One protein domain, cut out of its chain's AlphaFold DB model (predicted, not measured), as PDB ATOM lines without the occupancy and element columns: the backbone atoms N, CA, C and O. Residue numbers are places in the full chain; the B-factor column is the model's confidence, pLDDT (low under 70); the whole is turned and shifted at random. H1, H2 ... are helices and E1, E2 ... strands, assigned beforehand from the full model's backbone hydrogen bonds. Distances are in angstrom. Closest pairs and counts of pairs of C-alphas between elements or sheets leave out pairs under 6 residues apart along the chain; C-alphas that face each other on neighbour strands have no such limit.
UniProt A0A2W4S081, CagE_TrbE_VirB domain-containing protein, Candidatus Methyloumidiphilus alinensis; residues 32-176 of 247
ATOM      1  N   LYS A  32     157.361 236.456 296.463       87.69
ATOM      2  CA  LYS A  32     157.390 236.064 297.886       87.69
ATOM      3  C   LYS A  32     156.042 235.526 298.371       87.69
ATOM      4  O   LYS A  32     156.005 234.665 299.244       87.69
ATOM      5  N   ASN A  33     154.942 235.999 297.790       86.00
ATOM      6  CA  ASN A  33     153.602 235.458 298.028       86.00
ATOM      7  C   ASN A  33     153.318 234.137 297.280       86.00
ATOM      8  O   ASN A  33     152.253 233.566 297.476       86.00
ATOM      9  N   GLY A  34     154.232 233.646 296.436       86.88
ATOM     10  CA  GLY A  34     154.069 232.419 295.652       86.88
ATOM     11  C   GLY A  34     153.402 232.596 294.285       86.88
ATOM     12  O   GLY A  34     153.088 231.592 293.648       86.88
ATOM     13  N   SER A  35     153.170 233.830 293.819       92.19
ATOM     14  CA  SER A  35     152.738 234.066 292.434       92.19
ATOM     15  C   SER A  35     153.893 233.921 291.442       92.19
ATOM     16  O   SER A  35     155.045 234.159 291.797       92.19
ATOM     17  N   PHE A  36     153.580 233.611 290.189       95.38
ATOM     18  CA  PHE A  36     154.529 233.640 289.076       95.38
ATOM     19  C   PHE A  36     154.300 234.866 288.206       95.38
ATOM     20  O   PHE A  36     153.164 235.317 288.073       95.38
ATOM     21  N   LEU A  37     155.364 235.388 287.606       96.81
ATOM     22  CA  LEU A  37     155.338 236.571 286.761       96.81
ATOM     23  C   LEU A  37     156.173 236.345 285.500       96.81
ATOM     24  O   LEU A  37     157.284 235.826 285.579       96.81
ATOM     25  N   ALA A  38     155.641 236.773 284.358       98.00
ATOM     26  CA  ALA A  38     156.345 236.849 283.079       98.00
ATOM     27  C   ALA A  38     155.894 238.104 282.316       98.00
ATOM     28  O   ALA A  38     154.787 238.604 282.546       98.00
ATOM     29  N   ALA A  39     156.736 238.616 281.416       98.06
ATOM     30  CA  ALA A  39     156.420 239.814 280.646       98.06
ATOM     31  C   ALA A  39     156.871 239.733 279.183       98.06
ATOM     32  O   ALA A  39     157.783 238.986 278.822       98.06
ATOM     33  N   TRP A  40     156.222 240.543 278.348       97.88
ATOM     34  CA  TRP A  40     156.486 240.671 276.922       97.88
ATOM     35  C   TRP A  40     156.506 242.141 276.533       97.88
ATOM     36  O   TRP A  40     155.670 242.923 276.982       97.88
ATOM     37  N   LEU A  41     157.399 242.490 275.616       96.62
ATOM     38  CA  LEU A  41     157.212 243.651 274.761       96.62
ATOM     39  C   LEU A  41     156.176 243.306 273.701       96.62
ATOM     40  O   LEU A  41     156.215 242.212 273.132       96.62
ATOM     41  N   TYR A  42     155.275 244.236 273.409       94.56
ATOM     42  CA  TYR A  42     154.348 244.063 272.305       94.56
ATOM     43  C   TYR A  42     154.209 245.322 271.453       94.56
ATOM     44  O   TYR A  42     154.368 246.451 271.913       94.56
ATOM     45  N   GLN A  43     153.898 245.109 270.180       91.62
ATOM     46  CA  GLN A  43     153.627 246.155 269.212       91.62
ATOM     47  C   GLN A  43     152.410 245.755 268.380       91.62
ATOM     48  O   GLN A  43     152.400 244.703 267.738       91.62
ATOM     49  N   GLY A  44     151.377 246.592 268.414       85.06
ATOM     50  CA  GLY A  44     150.260 246.501 267.479       85.06
ATOM     51  C   GLY A  44     150.589 247.181 266.154       85.06
ATOM     52  O   GLY A  44     151.539 247.963 266.063       85.06
ATOM     53  N   ASP A  45     149.788 246.897 265.136       80.81
ATOM     54  CA  ASP A  45     149.832 247.667 263.898       80.81
ATOM     55  C   ASP A  45     149.372 249.113 264.138       80.81
ATOM     56  O   ASP A  45     148.714 249.425 265.137       80.81
ATOM     57  N   ASP A  46     149.748 250.015 263.229       77.12
ATOM     58  CA  ASP A  46     149.391 251.424 263.348       77.12
ATOM     59  C   ASP A  46     147.869 251.591 263.317       77.12
ATOM     60  O   ASP A  46     147.207 251.466 262.278       77.12
ATOM     61  N   ASN A  47     147.311 251.897 264.489       67.31
ATOM     62  CA  ASN A  47     145.878 252.034 264.659       67.31
ATOM     63  C   ASN A  47     145.327 253.192 263.814       67.31
ATOM     64  O   ASN A  47     144.184 253.113 263.372       67.31
ATOM     65  N   ALA A  48     146.117 254.239 263.538       68.06
ATOM     66  CA  ALA A  48     145.685 255.372 262.716       68.06
ATOM     67  C   ALA A  48     145.469 254.988 261.243       68.06
ATOM     68  O   ALA A  48     144.640 255.596 260.567       68.06
ATOM     69  N   SER A  49     146.154 253.941 260.782       76.38
ATOM     70  CA  SER A  49     146.079 253.426 259.410       76.38
ATOM     71  C   SER A  49     145.242 252.142 259.288       76.38
ATOM     72  O   SER A  49     145.136 251.572 258.203       76.38
ATOM     73  N   SER A  50     144.643 251.675 260.389       81.38
ATOM     74  CA  SER A  50     143.880 250.424 260.438       81.38
ATOM     75  C   SER A  50     142.400 250.636 260.122       81.38
ATOM     76  O   SER A  50     141.756 251.537 260.660       81.38
ATOM     77  N   THR A  51     141.845 249.767 259.280       85.25
ATOM     78  CA  THR A  51     140.398 249.708 259.018       85.25
ATOM     79  C   THR A  51     139.630 249.219 260.248       85.25
ATOM     80  O   THR A  51     140.170 248.491 261.083       85.25
ATOM     81  N   ASP A  52     138.339 249.546 260.338       88.12
ATOM     82  CA  ASP A  52     137.499 249.092 261.455       88.12
ATOM     83  C   ASP A  52     137.431 247.558 261.551       88.12
ATOM     84  O   ASP A  52     137.495 247.005 262.644       88.12
ATOM     85  N   ALA A  53     137.421 246.852 260.415       86.75
ATOM     86  CA  ALA A  53     137.451 245.388 260.393       86.75
ATOM     87  C   ALA A  53     138.754 244.805 260.975       86.75
ATOM     88  O   ALA A  53     138.726 243.779 261.655       86.75
ATOM     89  N   GLN A  54     139.900 245.455 260.737       85.06
ATOM     90  CA  GLN A  54     141.177 245.043 261.330       85.06
ATOM     91  C   GLN A  54     141.189 245.285 262.842       85.06
ATOM     92  O   GLN A  54     141.619 244.413 263.595       85.06
ATOM     93  N   ARG A  55     140.658 246.426 263.299       85.38
ATOM     94  CA  ARG A  55     140.530 246.738 264.733       85.38
ATOM     95  C   ARG A  55     139.614 245.754 265.460       85.38
ATOM     96  O   ARG A  55     139.941 245.313 266.564       85.38
ATOM     97  N   GLU A  56     138.507 245.372 264.830       89.44
ATOM     98  CA  GLU A  56     137.578 244.376 265.367       89.44
ATOM     99  C   GLU A  56     138.249 243.001 265.472       89.44
ATOM    100  O   GLU A  56     138.157 242.340 266.503       89.44
ATOM    101  N   MET A  57     139.008 242.596 264.446       86.94
ATOM    102  CA  MET A  57     139.756 241.338 264.471       86.94
ATOM    103  C   MET A  57     140.785 241.312 265.608       86.94
ATOM    104  O   MET A  57     140.866 240.323 266.334       86.94
ATOM    105  N   VAL A  58     141.545 242.394 265.810       87.50
ATOM    106  CA  VAL A  58     142.504 242.492 266.924       87.50
ATOM    107  C   VAL A  58     141.781 242.412 268.271       87.50
ATOM    108  O   VAL A  58     142.194 241.645 269.141       87.50
ATOM    109  N   SER A  59     140.665 243.128 268.428       89.06
ATOM    110  CA  SER A  59     139.839 243.088 269.645       89.06
ATOM    111  C   SER A  59     139.312 241.681 269.930       89.06
ATOM    112  O   SER A  59     139.408 241.197 271.060       89.06
ATOM    113  N   PHE A  60     138.836 240.982 268.898       89.94
ATOM    114  CA  PHE A  60     138.392 239.596 268.994       89.94
ATOM    115  C   PHE A  60     139.518 238.667 269.467       89.94
ATOM    116  O   PHE A  60     139.297 237.850 270.360       89.94
ATOM    117  N   ARG A  61     140.739 238.815 268.933       88.00
ATOM    118  CA  ARG A  61     141.903 238.002 269.334       88.00
ATOM    119  C   ARG A  61     142.350 238.264 270.763       88.00
ATOM    120  O   ARG A  61     142.642 237.313 271.486       88.00
ATOM    121  N   ILE A  62     142.364 239.527 271.186       90.06
ATOM    122  CA  ILE A  62     142.654 239.889 272.578       90.06
ATOM    123  C   ILE A  62     141.605 239.260 273.497       90.06
ATOM    124  O   ILE A  62     141.959 238.600 274.470       90.06
ATOM    125  N   ASN A  63     140.321 239.382 273.161       91.12
ATOM    126  CA  ASN A  63     139.255 238.773 273.948       91.12
ATOM    127  C   ASN A  63     139.390 237.242 274.009       91.12
ATOM    128  O   ASN A  63     139.298 236.666 275.085       91.12
ATOM    129  N   GLU A  64     139.677 236.571 272.892       88.81
ATOM    130  CA  GLU A  64     139.893 235.119 272.856       88.81
ATOM    131  C   GLU A  64     141.073 234.680 273.746       88.81
ATOM    132  O   GLU A  64     141.003 233.636 274.402       88.81
ATOM    133  N   ALA A  65     142.141 235.482 273.793       89.62
ATOM    134  CA  ALA A  65     143.306 235.236 274.637       89.62
ATOM    135  C   ALA A  65     143.021 235.434 276.126       89.62
ATOM    136  O   ALA A  65     143.472 234.630 276.942       89.62
ATOM    137  N   LEU A  66     142.262 236.470 276.482       88.38
ATOM    138  CA  LEU A  66     142.052 236.854 277.876       88.38
ATOM    139  C   LEU A  66     140.811 236.212 278.508       88.38
ATOM    140  O   LEU A  66     140.803 235.982 279.711       88.38
ATOM    141  N   ALA A  67     139.787 235.855 277.729       88.31
ATOM    142  CA  ALA A  67     138.515 235.331 278.246       88.31
ATOM    143  C   ALA A  67     138.648 234.004 279.010       88.31
ATOM    144  O   ALA A  67     137.758 233.636 279.774       88.31
ATOM    145  N   ARG A  68     139.744 233.265 278.797       83.00
ATOM    146  CA  ARG A  68     140.028 232.002 279.494       83.00
ATOM    147  C   ARG A  68     140.791 232.187 280.802       83.00
ATOM    148  O   ARG A  68     140.942 231.218 281.543       83.00
ATOM    149  N   LEU A  69     141.277 233.395 281.084       85.94
ATOM    150  CA  LEU A  69     141.980 233.679 282.324       85.94
ATOM    151  C   LEU A  69     140.986 233.612 283.481       85.94
ATOM    152  O   LEU A  69     140.075 234.428 283.602       85.94
ATOM    153  N   GLY A  70     141.141 232.580 284.304       83.31
ATOM    154  CA  GLY A  70     140.337 232.392 285.501       83.31
ATOM    155  C   GLY A  70     140.819 233.248 286.671       83.31
ATOM    156  O   GLY A  70     141.566 234.217 286.532       83.31
ATOM    157  N   ASN A  71     140.423 232.833 287.869       85.62
ATOM    158  CA  ASN A  71     140.851 233.475 289.106       85.62
ATOM    159  C   ASN A  71     142.374 233.390 289.298       85.62
ATOM    160  O   ASN A  71     143.010 232.413 288.907       85.62
ATOM    161  N   GLY A  72     142.939 234.400 289.962       89.25
ATOM    162  CA  GLY A  72     144.365 234.453 290.295       89.25
ATOM    163  C   GLY A  72     145.239 235.118 289.233       89.25
ATOM    164  O   GLY A  72     146.396 235.412 289.515       89.25
ATOM    165  N   TRP A  73     144.708 235.410 288.044       94.00
ATOM    166  CA  TRP A  73     145.432 236.158 287.020       94.00
ATOM    167  C   TRP A  73     145.318 237.668 287.221       94.00
ATOM    168  O   TRP A  73     144.256 238.204 287.531       94.00
ATOM    169  N   MET A  74     146.432 238.349 286.999       94.56
ATOM    170  CA  MET A  74     146.554 239.796 286.969       94.56
ATOM    171  C   MET A  74     147.328 240.179 285.712       94.56
ATOM    172  O   MET A  74     148.342 239.560 285.380       94.56
ATOM    173  N   ILE A  75     146.830 241.196 285.017       94.50
ATOM    174  CA  ILE A  75     147.399 241.701 283.772       94.50
ATOM    175  C   ILE A  75     147.763 243.161 283.996       94.50
ATOM    176  O   ILE A  75     146.902 243.954 284.376       94.50
ATOM    177  N   HIS A  76     149.012 243.513 283.718       95.94
ATOM    178  CA  HIS A  76     149.436 244.901 283.599       95.94
ATOM    179  C   HIS A  76     149.772 245.199 282.147       95.94
ATOM    180  O   HIS A  76     150.444 244.407 281.483       95.94
ATOM    181  N   VAL A  77     149.263 246.329 281.667       95.19
ATOM    182  CA  VAL A  77     149.528 246.848 280.331       95.19
ATOM    183  C   VAL A  77     150.152 248.220 280.506       95.19
ATOM    184  O   VAL A  77     149.479 249.163 280.921       95.19
ATOM    185  N   ASP A  78     151.439 248.312 280.200       94.94
ATOM    186  CA  ASP A  78     152.247 249.499 280.436       94.94
ATOM    187  C   ASP A  78     152.578 250.173 279.106       94.94
ATOM    188  O   ASP A  78     153.105 249.544 278.189       94.94
ATOM    189  N   ALA A  79     152.272 251.466 278.998       93.75
ATOM    190  CA  ALA A  79     152.640 252.308 277.865       93.75
ATOM    191  C   ALA A  79     153.765 253.250 278.295       93.75
ATOM    192  O   ALA A  79     153.531 254.283 278.927       93.75
ATOM    193  N   VAL A  80     155.000 252.880 277.973       91.62
ATOM    194  CA  VAL A  80     156.192 253.584 278.444       91.62
ATOM    195  C   VAL A  80     156.614 254.633 277.431       91.62
ATOM    196  O   VAL A  80     156.622 254.380 276.229       91.62
ATOM    197  N   ARG A  81     157.000 255.812 277.926       88.62
ATOM    198  CA  ARG A  81     157.665 256.869 277.158       88.62
ATOM    199  C   ARG A  81     159.100 256.991 277.657       88.62
ATOM    200  O   ARG A  81     159.311 257.301 278.826       88.62
ATOM    201  N   GLN A  82     160.066 256.780 276.778       84.50
ATOM    202  CA  GLN A  82     161.486 256.957 277.064       84.50
ATOM    203  C   GLN A  82     162.037 258.099 276.210       84.50
ATOM    204  O   GLN A  82     161.609 258.283 275.075       84.50
ATOM    205  N   GLY A  83     162.952 258.899 276.759       80.81
ATOM    206  CA  GLY A  83     163.647 259.918 275.971       80.81
ATOM    207  C   GLY A  83     164.460 259.251 274.861       80.81
ATOM    208  O   GLY A  83     165.273 258.376 275.152       80.81
ATOM    209  N   SER A  84     164.224 259.644 273.610       76.38
ATOM    210  CA  SER A  84     164.942 259.095 272.460       76.38
ATOM    211  C   SER A  84     166.393 259.580 272.510       76.38
ATOM    212  O   SER A  84     166.607 260.793 272.597       76.38
ATOM    213  N   PRO A  85     167.385 258.671 272.512       68.38
ATOM    214  CA  PRO A  85     168.728 259.028 272.945       68.38
ATOM    215  C   PRO A  85     169.408 260.053 272.027       68.38
ATOM    216  O   PRO A  85     170.018 260.981 272.546       68.38
ATOM    217  N   TYR A  86     169.291 259.948 270.702       77.62
ATOM    218  CA  TYR A  86     169.846 260.891 269.714       77.62
ATOM    219  C   TYR A  86     169.565 260.354 268.299       77.62
ATOM    220  O   TYR A  86     169.273 259.167 268.138       77.62
ATOM    221  N   TYR A  87     169.687 261.190 267.262       84.62
ATOM    222  CA  TYR A  87     169.764 260.688 265.883       84.62
ATOM    223  C   TYR A  87     171.143 260.051 265.643       84.62
ATOM    224  O   TYR A  87     172.138 260.488 266.221       84.62
ATOM    225  N   SER A  88     171.225 259.021 264.798       86.44
ATOM    226  CA  SER A  88     172.491 258.339 264.500       86.44
ATOM    227  C   SER A  88     173.550 259.294 263.929       86.44
ATOM    228  O   SER A  88     173.261 260.097 263.031       86.44
ATOM    229  N   ASP A  89     174.789 259.169 264.425       84.62
ATOM    230  CA  ASP A  89     175.928 259.972 263.962       84.62
ATOM    231  C   ASP A  89     176.130 259.790 262.442       84.62
ATOM    232  O   ASP A  89     176.071 258.659 261.943       84.62
ATOM    233  N   PRO A  90     176.391 260.869 261.680       84.56
ATOM    234  CA  PRO A  90     176.615 260.780 260.238       84.56
ATOM    235  C   PRO A  90     177.657 259.733 259.819       84.56
ATOM    236  O   PRO A  90     177.539 259.153 258.745       84.56
ATOM    237  N   LYS A  91     178.672 259.456 260.649       86.19
ATOM    238  CA  LYS A  91     179.756 258.504 260.348       86.19
ATOM    239  C   LYS A  91     179.316 257.044 260.376       86.19
ATOM    240  O   LYS A  91     179.987 256.211 259.772       86.19
ATOM    241  N   ILE A  92     178.239 256.730 261.096       86.81
ATOM    242  CA  ILE A  92     177.673 255.374 261.171       86.81
ATOM    243  C   ILE A  92     176.468 255.197 260.238       86.81
ATOM    244  O   ILE A  92     176.035 254.072 259.995       86.81
ATOM    245  N   SER A  93     175.954 256.294 259.678       84.88
ATOM    246  CA  SER A  93     174.937 256.307 258.630       84.88
ATOM    247  C   SER A  93     175.572 256.072 257.256       84.88
ATOM    248  O   SER A  93     176.309 256.915 256.750       84.88
ATOM    249  N   HIS A  94     175.271 254.940 256.614       86.81
ATOM    250  CA  HIS A  94     175.810 254.616 255.289       86.81
ATOM    251  C   HIS A  94     174.726 254.662 254.203       86.81
ATOM    252  O   HIS A  94     173.963 253.712 254.025       86.81
ATOM    253  N   PHE A  95     174.708 255.753 253.433       90.00
ATOM    254  CA  PHE A  95     173.797 255.958 252.306       90.00
ATOM    255  C   PHE A  95     174.598 256.082 251.002       90.00
ATOM    256  O   PHE A  95     175.219 257.119 250.769       90.00
ATOM    257  N   PRO A  96     174.644 255.024 250.167       88.44
ATOM    258  CA  PRO A  96     175.521 254.982 248.996       88.44
ATOM    259  C   PRO A  96     175.086 255.928 247.870       88.44
ATOM    260  O   PRO A  96     175.915 256.303 247.043       88.44
ATOM    261  N   ASP A  97     173.807 256.308 247.817       93.88
ATOM    262  CA  ASP A  97     173.295 257.265 246.843       93.88
ATOM    263  C   ASP A  97     173.132 258.672 247.465       93.88
ATOM    264  O   ASP A  97     172.748 258.806 248.632       93.88
ATOM    265  N   PRO A  98     173.404 259.742 246.695       91.94
ATOM    266  CA  PRO A  98     173.402 261.108 247.216       91.94
ATOM    267  C   PRO A  98     172.006 261.629 247.578       91.94
ATOM    268  O   PRO A  98     171.895 262.570 248.361       91.94
ATOM    269  N   VAL A  99     170.937 261.046 247.024       94.75
ATOM    270  CA  VAL A  99     169.562 261.494 247.277       94.75
ATOM    271  C   VAL A  99     169.101 261.001 248.644       94.75
ATOM    272  O   VAL A  99     168.626 261.791 249.454       94.75
ATOM    273  N   THR A 100     169.300 259.722 248.947       92.94
ATOM    274  CA  THR A 100     168.997 259.137 250.254       92.94
ATOM    275  C   THR A 100     169.880 259.744 251.338       92.94
ATOM    276  O   THR A 100     169.381 260.026 252.424       92.94
ATOM    277  N   ALA A 101     171.151 260.042 251.035       92.00
ATOM    278  CA  ALA A 101     172.024 260.771 251.954       92.00
ATOM    279  C   ALA A 101     171.476 262.173 252.284       92.00
ATOM    280  O   ALA A 101     171.454 262.568 253.448       92.00
ATOM    281  N   ALA A 102     170.980 262.911 251.284       92.88
ATOM    282  CA  ALA A 102     170.355 264.215 251.502       92.88
ATOM    283  C   ALA A 102     169.041 264.112 252.300       92.88
ATOM    284  O   ALA A 102     168.788 264.939 253.174       92.88
ATOM    285  N   ILE A 103     168.222 263.087 252.042       94.12
ATOM    286  CA  ILE A 103     166.987 262.832 252.803       94.12
ATOM    287  C   ILE A 103     167.301 262.535 254.278       94.12
ATOM    288  O   ILE A 103     166.614 263.052 255.158       94.12
ATOM    289  N   ASP A 104     168.313 261.710 254.560       93.44
ATOM    290  CA  ASP A 104     168.737 261.405 255.933       93.44
ATOM    291  C   ASP A 104     169.264 262.647 256.659       93.44
ATOM    292  O   ASP A 104     168.934 262.865 257.822       93.44
ATOM    293  N   GLU A 105     170.021 263.498 255.968       91.69
ATOM    294  CA  GLU A 105     170.531 264.747 256.536       91.69
ATOM    295  C   GLU A 105     169.405 265.722 256.914       91.69
ATOM    296  O   GLU A 105     169.432 266.306 257.996       91.69
ATOM    297  N   GLU A 106     168.365 265.853 256.089       93.19
ATOM    298  CA  GLU A 106     167.194 266.665 256.445       93.19
ATOM    299  C   GLU A 106     166.411 266.066 257.624       93.19
ATOM    300  O   GLU A 106     165.954 266.800 258.503       93.19
ATOM    301  N   ARG A 107     166.302 264.731 257.711       91.19
ATOM    302  CA  ARG A 107     165.696 264.053 258.872       91.19
ATOM    303  C   ARG A 107     166.493 264.281 260.149       91.19
ATOM    304  O   ARG A 107     165.883 264.538 261.186       91.19
ATOM    305  N   ARG A 108     167.826 264.226 260.073       90.25
ATOM    306  CA  ARG A 108     168.726 264.515 261.195       90.25
ATOM    307  C   ARG A 108     168.525 265.942 261.691       90.25
ATOM    308  O   ARG A 108     168.233 266.131 262.867       90.25
ATOM    309  N   ARG A 109     168.580 266.930 260.791       89.94
ATOM    310  CA  ARG A 109     168.353 268.347 261.130       89.94
ATOM    311  C   ARG A 109     166.991 268.584 261.759       89.94
ATOM    312  O   ARG A 109     166.887 269.323 262.734       89.94
ATOM    313  N   LEU A 110     165.948 267.951 261.218       88.94
ATOM    314  CA  LEU A 110     164.610 268.024 261.788       88.94
ATOM    315  C   LEU A 110     164.584 267.434 263.203       88.94
ATOM    316  O   LEU A 110     164.083 268.085 264.114       88.94
ATOM    317  N   PHE A 111     165.136 266.236 263.402       86.44
ATOM    318  CA  PHE A 111     165.176 265.580 264.710       86.44
ATOM    319  C   PHE A 111     165.930 266.421 265.746       86.44
ATOM    320  O   PHE A 111     165.414 266.665 266.834       86.44
ATOM    321  N   GLU A 112     167.116 266.914 265.395       86.69
ATOM    322  CA  GLU A 112     167.945 267.750 266.268       86.69
ATOM    323  C   GLU A 112     167.294 269.114 266.561       86.69
ATOM    324  O   GLU A 112     167.454 269.656 267.654       86.69
ATOM    325  N   GLY A 113     166.510 269.652 265.622       85.31
ATOM    326  CA  GLY A 113     165.764 270.900 265.792       85.31
ATOM    327  C   GLY A 113     164.501 270.787 266.659       85.31
ATOM    328  O   GLY A 113     164.041 271.797 267.188       85.31
ATOM    329  N   LEU A 114     163.938 269.583 266.827       82.94
ATOM    330  CA  LEU A 114     162.700 269.341 267.588       82.94
ATOM    331  C   LEU A 114     162.910 269.268 269.115       82.94
ATOM    332  O   LEU A 114     161.932 269.255 269.864       82.94
ATOM    333  N   GLY A 115     164.158 269.272 269.595       79.62
ATOM    334  CA  GLY A 115     164.481 269.207 271.022       79.62
ATOM    335  C   GLY A 115     164.314 267.799 271.603       79.62
ATOM    336  O   GLY A 115     164.745 266.816 271.007       79.62
ATOM    337  N   THR A 116     163.728 267.681 272.798       77.56
ATOM    338  CA  THR A 116     163.590 266.384 273.479       77.56
ATOM    339  C   THR A 116     162.510 265.527 272.824       77.56
ATOM    340  O   THR A 116     161.315 265.790 272.968       77.56
ATOM    341  N   MET A 117     162.935 264.460 272.156       82.94
ATOM    342  CA  MET A 117     162.052 263.468 271.548       82.94
ATOM    343  C   MET A 117     161.804 262.297 272.502       82.94
ATOM    344  O   MET A 117     162.641 261.980 273.346       82.94
ATOM    345  N   PHE A 118     160.660 261.629 272.349       83.06
ATOM    346  CA  PHE A 118     160.314 260.442 273.127       83.06
ATOM    347  C   PHE A 118     159.948 259.282 272.212       83.06
ATOM    348  O   PHE A 118     159.128 259.430 271.304       83.06
ATOM    349  N   GLU A 119     160.495 258.116 272.511       86.12
ATOM    350  CA  GLU A 119     160.085 256.844 271.941       86.12
ATOM    351  C   GLU A 119     159.122 256.127 272.890       86.12
ATOM    352  O   GLU A 119     159.215 256.236 274.115       86.12
ATOM    353  N   GLY A 120     158.127 255.465 272.308       88.25
ATOM    354  CA  GLY A 120     157.103 254.742 273.045       88.25
ATOM    355  C   GLY A 120     157.219 253.249 272.799       88.25
ATOM    356  O   GLY A 120     157.397 252.831 271.656       88.25
ATOM    357  N   TYR A 121     157.069 252.453 273.849       91.81
ATOM    358  CA  TYR A 121     156.942 251.006 273.731       91.81
ATOM    359  C   TYR A 121     155.925 250.481 274.739       91.81
ATOM    360  O   TYR A 121     155.636 251.132 275.746       91.81
ATOM    361  N   PHE A 122     155.353 249.318 274.441       94.69
ATOM    362  CA  PHE A 122     154.320 248.719 275.271       94.69
ATOM    363  C   PHE A 122     154.793 247.408 275.871       94.69
ATOM    364  O   PHE A 122     155.441 246.606 275.189       94.69
ATOM    365  N   LEU A 123     154.441 247.183 277.135       96.44
ATOM    366  CA  LEU A 123     154.693 245.921 277.813       96.44
ATOM    367  C   LEU A 123     153.413 245.318 278.353       96.44
ATOM    368  O   LEU A 123     152.511 246.009 278.822       96.44
ATOM    369  N   LEU A 124     153.374 243.997 278.296       96.62
ATOM    370  CA  LEU A 124     152.359 243.172 278.911       96.62
ATOM    371  C   LEU A 124     153.036 242.364 280.011       96.62
ATOM    372  O   LEU A 124     153.932 241.576 279.716       96.62
ATOM    373  N   THR A 125     152.598 242.520 281.255       97.50
ATOM    374  CA  THR A 125     153.048 241.683 282.374       97.50
ATOM    375  C   THR A 125     151.890 240.817 282.844       97.50
ATOM    376  O   THR A 125     150.835 241.332 283.216       97.50
ATOM    377  N   LEU A 126     152.088 239.500 282.864       96.50
ATOM    378  CA  LEU A 126     151.133 238.545 283.412       96.50
ATOM    379  C   LEU A 126     151.642 238.035 284.752       96.50
ATOM    380  O   LEU A 126     152.768 237.553 284.857       96.50
ATOM    381  N   THR A 127     150.797 238.126 285.772       96.25
ATOM    382  CA  THR A 127     151.048 237.547 287.091       96.25
ATOM    383  C   THR A 127     149.966 236.529 287.406       96.25
ATOM    384  O   THR A 127     148.781 236.832 287.292       96.25
ATOM    385  N   TYR A 128     150.361 235.330 287.819       94.69
ATOM    386  CA  TYR A 128     149.448 234.278 288.242       94.69
ATOM    387  C   TYR A 128     149.681 233.936 289.708       94.69
ATOM    388  O   TYR A 128     150.724 233.400 290.082       94.69
ATOM    389  N   PHE A 129     148.697 234.247 290.543       91.56
ATOM    390  CA  PHE A 129     148.627 233.821 291.928       91.56
ATOM    391  C   PHE A 129     147.805 232.529 292.013       91.56
ATOM    392  O   PHE A 129     146.581 232.578 291.856       91.56
ATOM    393  N   PRO A 130     148.445 231.367 292.239       82.38
ATOM    394  CA  PRO A 130     147.722 230.109 292.297       82.38
ATOM    395  C   PRO A 130     146.718 230.133 293.464       82.38
ATOM    396  O   PRO A 130     147.054 230.610 294.552       82.38
ATOM    397  N   PRO A 131     145.488 229.626 293.270       70.62
ATOM    398  CA  PRO A 131     144.468 229.634 294.310       70.62
ATOM    399  C   PRO A 131     144.953 228.911 295.574       70.62
ATOM    400  O   PRO A 131     145.656 227.900 295.504       70.62
ATOM    401  N   LEU A 132     144.574 229.445 296.745       61.62
ATOM    402  CA  LEU A 132     144.988 228.934 298.056       61.62
ATOM    403  C   LEU A 132     144.769 227.417 298.164       61.62
ATOM    404  O   LEU A 132     143.782 226.880 297.660       61.62
ATOM    405  N   LEU A 133     145.652 226.747 298.913       53.56
ATOM    406  CA  LEU A 133     145.672 225.293 299.140       53.56
ATOM    407  C   LEU A 133     144.294 224.671 299.444       53.56
ATOM    408  O   LEU A 133     144.081 223.508 299.121       53.56
ATOM    409  N   ALA A 134     143.362 225.415 300.048       48.56
ATOM    410  CA  ALA A 134     142.000 224.952 300.320       48.56
ATOM    411  C   ALA A 134     141.148 224.749 299.049       48.56
ATOM    412  O   ALA A 134     140.427 223.759 298.968       48.56
ATOM    413  N   GLN A 135     141.256 225.630 298.046       49.78
ATOM    414  CA  GLN A 135     140.578 225.456 296.754       49.78
ATOM    415  C   GLN A 135     141.230 224.341 295.939       49.78
ATOM    416  O   GLN A 135     140.523 223.494 295.413       49.78
ATOM    417  N   ALA A 136     142.565 224.273 295.921       53.53
ATOM    418  CA  ALA A 136     143.271 223.191 295.239       53.53
ATOM    419  C   ALA A 136     142.965 221.812 295.854       53.53
ATOM    420  O   ALA A 136     142.753 220.864 295.112       53.53
ATOM    421  N   LYS A 137     142.850 221.711 297.189       48.50
ATOM    422  CA  LYS A 137     142.383 220.489 297.868       48.50
ATOM    423  C   LYS A 137     140.936 220.134 297.526       48.50
ATOM    424  O   LYS A 137     140.625 218.959 297.433       48.50
ATOM    425  N   PHE A 138     140.049 221.119 297.369       46.09
ATOM    426  CA  PHE A 138     138.663 220.874 296.955       46.09
ATOM    427  C   PHE A 138     138.591 220.358 295.512       46.09
ATOM    428  O   PHE A 138     137.810 219.461 295.221       46.09
ATOM    429  N   THR A 139     139.442 220.878 294.625       50.00
ATOM    430  CA  THR A 139     139.607 220.379 293.256       50.00
ATOM    431  C   THR A 139     140.206 218.967 293.247       50.00
ATOM    432  O   THR A 139     139.620 218.088 292.637       50.00
ATOM    433  N   GLU A 140     141.287 218.707 293.991       52.16
ATOM    434  CA  GLU A 140     141.882 217.365 294.164       52.16
ATOM    435  C   GLU A 140     140.888 216.348 294.762       52.16
ATOM    436  O   GLU A 140     140.893 215.194 294.366       52.16
ATOM    437  N   LEU A 141     139.994 216.760 295.671       48.53
ATOM    438  CA  LEU A 141     138.955 215.887 296.240       48.53
ATOM    439  C   LEU A 141     137.796 215.606 295.257       48.53
ATOM    440  O   LEU A 141     137.102 214.606 295.392       48.53
ATOM    441  N   MET A 142     137.546 216.512 294.306       45.50
ATOM    442  CA  MET A 142     136.515 216.369 293.264       45.50
ATOM    443  C   MET A 142     137.011 215.566 292.053       45.50
ATOM    444  O   MET A 142     136.198 215.012 291.313       45.50
ATOM    445  N   PHE A 143     138.329 215.502 291.858       48.62
ATOM    446  CA  PHE A 143     139.009 214.662 290.877       48.62
ATOM    447  C   PHE A 143     139.757 213.556 291.631       48.62
ATOM    448  O   PHE A 143     140.966 213.637 291.825       48.62
ATOM    449  N   ASP A 144     139.002 212.563 292.105       41.88
ATOM    450  CA  ASP A 144     139.492 211.391 292.842       41.88
ATOM    451  C   ASP A 144     140.293 210.470 291.899       41.88
ATOM    452  O   ASP A 144     139.811 209.436 291.445       41.88
ATOM    453  N   ASP A 145     141.499 210.899 291.522       42.81
ATOM    454  CA  ASP A 145     142.501 210.055 290.874       42.81
ATOM    455  C   ASP A 145     143.494 209.589 291.946       42.81
ATOM    456  O   ASP A 145     144.146 210.406 292.604       42.81
ATOM    457  N   GLU A 146     143.607 208.265 292.100       43.16
ATOM    458  CA  GLU A 146     144.475 207.517 293.023       43.16
ATOM    459  C   GLU A 146     145.976 207.827 292.830       43.16
ATOM    460  O   GLU A 146     146.775 206.976 292.435       43.16
ATOM    461  N   THR A 147     146.406 209.055 293.100       48.91
ATOM    462  CA  THR A 147     147.811 209.455 293.013       48.91
ATOM    463  C   THR A 147     148.365 209.738 294.403       48.91
ATOM    464  O   THR A 147     147.822 210.515 295.188       48.91
ATOM    465  N   GLU A 148     149.443 209.024 294.735       55.25
ATOM    466  CA  GLU A 148     150.138 209.096 296.018       55.25
ATOM    467  C   GLU A 148     150.437 210.544 296.437       55.25
ATOM    468  O   GLU A 148     150.718 211.404 295.599       55.25
ATOM    469  N   LYS A 149     150.418 210.793 297.759       51.59
ATOM    470  CA  LYS A 149     150.695 212.094 298.396       51.59
ATOM    471  C   LYS A 149     151.885 212.785 297.729       51.59
ATOM    472  O   LYS A 149     153.039 212.464 298.002       51.59
ATOM    473  N   THR A 150     151.587 213.741 296.860       55.59
ATOM    474  CA  THR A 150     152.583 214.395 296.023       55.59
ATOM    475  C   THR A 150     153.534 215.207 296.902       55.59
ATOM    476  O   THR A 150     153.091 216.037 297.698       55.59
ATOM    477  N   ASP A 151     154.844 214.969 296.774       69.00
ATOM    478  CA  ASP A 151     155.880 215.754 297.451       69.00
ATOM    479  C   ASP A 151     155.706 217.252 297.128       69.00
ATOM    480  O   ASP A 151     155.412 217.630 295.988       69.00
ATOM    481  N   ASN A 152     155.908 218.128 298.116       67.81
ATOM    482  CA  ASN A 152     155.716 219.576 297.968       67.81
ATOM    483  C   ASN A 152     156.536 220.147 296.798       67.81
ATOM    484  O   ASN A 152     156.078 221.052 296.103       67.81
ATOM    485  N   LYS A 153     157.721 219.581 296.531       73.44
ATOM    486  CA  LYS A 153     158.562 219.963 295.385       73.44
ATOM    487  C   LYS A 153     157.921 219.624 294.041       73.44
ATOM    488  O   LYS A 153     157.959 220.441 293.122       73.44
ATOM    489  N   ALA A 154     157.326 218.438 293.925       77.75
ATOM    490  CA  ALA A 154     156.643 218.013 292.708       77.75
ATOM    491  C   ALA A 154     155.420 218.899 292.430       77.75
ATOM    492  O   ALA A 154     155.198 219.306 291.291       77.75
ATOM    493  N   ARG A 155     154.701 219.315 293.479       76.88
ATOM    494  CA  ARG A 155     153.595 220.271 293.360       76.88
ATOM    495  C   ARG A 155     154.041 221.635 292.824       76.88
ATOM    496  O   ARG A 155     153.426 222.140 291.890       76.88
ATOM    497  N   THR A 156     155.102 222.229 293.378       78.31
ATOM    498  CA  THR A 156     155.623 223.522 292.890       78.31
ATOM    499  C   THR A 156     156.076 223.428 291.436       78.31
ATOM    500  O   THR A 156     155.777 224.322 290.646       78.31
ATOM    501  N   LYS A 157     156.730 222.324 291.057       84.88
ATOM    502  CA  LYS A 157     157.123 222.077 289.667       84.88
ATOM    503  C   LYS A 157     155.909 221.993 288.739       84.88
ATOM    504  O   LYS A 157     155.910 222.625 287.691       84.88
ATOM    505  N   ASN A 158     154.856 221.280 289.139       86.56
ATOM    506  CA  ASN A 158     153.626 221.178 288.351       86.56
ATOM    507  C   ASN A 158     152.931 222.538 288.179       86.56
ATOM    508  O   ASN A 158     152.440 222.836 287.093       86.56
ATOM    509  N   LEU A 159     152.920 223.379 289.219       88.44
ATOM    510  CA  LEU A 159     152.385 224.742 289.136       88.44
ATOM    511  C   LEU A 159     153.184 225.614 288.161       88.44
ATOM    512  O   LEU A 159     152.582 226.317 287.353       88.44
ATOM    513  N   LEU A 160     154.518 225.539 288.201       90.25
ATOM    514  CA  LEU A 160     155.384 226.256 287.264       90.25
ATOM    515  C   LEU A 160     155.152 225.794 285.819       90.25
ATOM    516  O   LEU A 160     154.980 226.619 284.928       90.25
ATOM    517  N   GLU A 161     155.091 224.484 285.583       93.06
ATOM    518  CA  GLU A 161     154.816 223.930 284.252       93.06
ATOM    519  C   GLU A 161     153.421 224.316 283.743       93.06
ATOM    520  O   GLU A 161     153.260 224.652 282.570       93.06
ATOM    521  N   SER A 162     152.412 224.328 284.617       91.44
ATOM    522  CA  SER A 162     151.076 224.825 284.281       91.44
ATOM    523  C   SER A 162     151.117 226.305 283.906       91.44
ATOM    524  O   SER A 162     150.605 226.662 282.848       91.44
ATOM    525  N   PHE A 163     151.783 227.147 284.700       93.62
ATOM    526  CA  PHE A 163     151.952 228.565 284.387       93.62
ATOM    527  C   PHE A 163     152.634 228.768 283.028       93.62
ATOM    528  O   PHE A 163     152.122 229.516 282.197       93.62
ATOM    529  N   LYS A 164     153.728 228.045 282.756       95.44
ATOM    530  CA  LYS A 164     154.455 228.096 281.475       95.44
ATOM    531  C   LYS A 164     153.577 227.719 280.281       95.44
ATOM    532  O   LYS A 164     153.666 228.359 279.235       95.44
ATOM    533  N   ARG A 165     152.721 226.700 280.425       94.62
ATOM    534  CA  ARG A 165     151.765 226.301 279.378       94.62
ATOM    535  C   ARG A 165     150.714 227.376 279.127       94.62
ATOM    536  O   ARG A 165     150.437 227.676 277.969       94.62
ATOM    537  N   GLU A 166     150.164 227.965 280.186       93.44
ATOM    538  CA  GLU A 166     149.153 229.018 280.064       93.44
ATOM    539  C   GLU A 166     149.725 230.271 279.393       93.44
ATOM    540  O   GLU A 166     149.158 230.747 278.411       93.44
ATOM    541  N   ILE A 167     150.895 230.756 279.824       95.06
ATOM    542  CA  ILE A 167     151.511 231.937 279.199       95.06
ATOM    543  C   ILE A 167     151.906 231.688 277.740       95.06
ATOM    544  O   ILE A 167     151.696 232.564 276.908       95.06
ATOM    545  N   ALA A 168     152.392 230.489 277.395       94.69
ATOM    546  CA  ALA A 168     152.671 230.128 276.004       94.69
ATOM    547  C   ALA A 168     151.386 230.081 275.161       94.69
ATOM    548  O   ALA A 168     151.380 230.463 273.990       94.69
ATOM    549  N   SER A 169     150.274 229.645 275.756       92.88
ATOM    550  CA  SER A 169     148.971 229.647 275.099       92.88
ATOM    551  C   SER A 169     148.436 231.061 274.859       92.88
ATOM    552  O   SER A 169     147.861 231.326 273.803       92.88
ATOM    553  N   ILE A 170     148.633 231.971 275.815       93.00
ATOM    554  CA  ILE A 170     148.264 233.385 275.686       93.00
ATOM    555  C   ILE A 170     149.121 234.057 274.614       93.00
ATOM    556  O   ILE A 170     148.573 234.689 273.713       93.00
ATOM    557  N   GLU A 171     150.440 233.859 274.662       93.88
ATOM    558  CA  GLU A 171     151.385 234.375 273.669       93.88
ATOM    559  C   GLU A 171     151.004 233.920 272.257       93.88
ATOM    560  O   GLU A 171     150.854 234.755 271.374       93.88
ATOM    561  N   SER A 172     150.730 232.626 272.062       92.38
ATOM    562  CA  SER A 172     150.324 232.059 270.768       92.38
ATOM    563  C   SER A 172     149.036 232.676 270.202       92.38
ATOM    564  O   SER A 172     148.901 232.850 268.989       92.38
ATOM    565  N   ARG A 173     148.070 233.020 271.061       90.69
ATOM    566  CA  ARG A 173     146.818 233.655 270.628       90.69
ATOM    567  C   ARG A 173     147.017 235.131 270.312       90.69
ATOM    568  O   ARG A 173     146.559 235.598 269.268       90.69
ATOM    569  N   LEU A 174     147.720 235.857 271.178       91.31
ATOM    570  CA  LEU A 174     147.990 237.281 270.994       91.31
ATOM    571  C   LEU A 174     148.940 237.544 269.818       91.31
ATOM    572  O   LEU A 174     148.745 238.527 269.105       91.31
ATOM    573  N   SER A 175     149.883 236.638 269.537       90.88
ATOM    574  CA  SER A 175     150.838 236.764 268.428       90.88
ATOM    575  C   SER A 175     150.178 236.805 267.045       90.88
ATOM    576  O   SER A 175     150.818 237.161 266.062       90.88
ATOM    577  N   SER A 176     148.896 236.433 266.951       84.44
ATOM    578  CA  SER A 176     148.115 236.537 265.715       84.44
ATOM    579  C   SER A 176     147.714 237.973 265.353       84.44
ATOM    580  O   SER A 176     147.485 238.252 264.179       84.44
TER     581      SER A 176
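What this domain is: This is residues 32 to 176 of the 247 residues of the protein "CagE_TrbE_VirB domain-containing protein" of Candidatus Methyloumidiphilus alinensis (UniProt A0A2W4S081). A narrow, twisted sheet of three strands, E1, E3 and E2, makes the core, with the long helix H4 packed along E1 and part of E3, and H1 meeting the last part of H4. The long axis ends in H2 on one side, reached from E2 through residues 84 to 97, which hold no named element, and in residues 133 to 155, which hold H3 and the first residues of H4, 152 to 155, and stand free, on the other. The printed part has 145 residues, with four named helices and three named strands in the order E1, H1, E2, H2, E3, H3, H4; the sheet is antiparallel and the class mixed, helices and strands. The whole is extended, with a radius of gyration of the C-alphas of 23.9 A and spans of 76 by 37 by 28 A.

How they stand to each other: In the sheet, E3, residues 118 to 128, is the inner strand between the edge strands E1, residues 36 to 43, and E2, residues 73 to 83. E1 and E3 are antiparallel at 148 degrees, with N 38 and O 126 within hydrogen-bond range at 3.0 A. E3 and E2 are antiparallel at 163 degrees, with N 78 and O 123 at 2.9 A and N 123 and O 78 at 2.9 A. H4, residues 152 to 174, is on the sheet at a height of 9.6 A, making two layers, a helix over one face of a sheet. It lies over E1 and only just over E3, with 3 C-alphas falling on E3, and runs along the strands at 14 degrees to E1 on the local plane. The closest C-alphas of E1 and H4, those of Phe 36 and Phe 163, are 7.4 A apart. H1, residues 52 to 66, is not on the sheet. Its residues 61 to 66 touch residues 169 to 174 of H4, the closest C-alphas being those of Ala 65 and Ile 170, 5.4 A apart. H1 and H4 run opposite ways at a shallow tilt of 8 degrees. E1, H1 and E2 form a split strand-helix-strand unit, two strands running the same way with E3 between them, and its crossover is right-handed. H2, residues 98 to 113, and H3, residues 133 to 142, are not on the sheet and touch no helix. In H1, H2, H3 and H4 every O i to N i+4 pair is within hydrogen-bond range.

Where its parts are: E1 begins at C-alpha 36, (154.529, 233.640, 289.076), and is 23.5 A long; E2 measures 31.9 A and E3 32.1 A. H4 measures 33.2 A and ends at C-alpha 174, (147.990, 237.281, 270.994). H1 is 21.0 A long, H3 14.1 A, and H2 22.3 A, from C-alpha 98 at (173.402, 261.108, 247.216).

The domain as a whole: The two C-alphas farthest apart, those of Pro 98 and Glu 146, are 76.2 A apart. The printed part has no cut. The link from E2 to H2, 14 residues, is long. The mean pLDDT of the printed part is 83.0, with residues 47 to 48, 85 and 132 to 152 under 70.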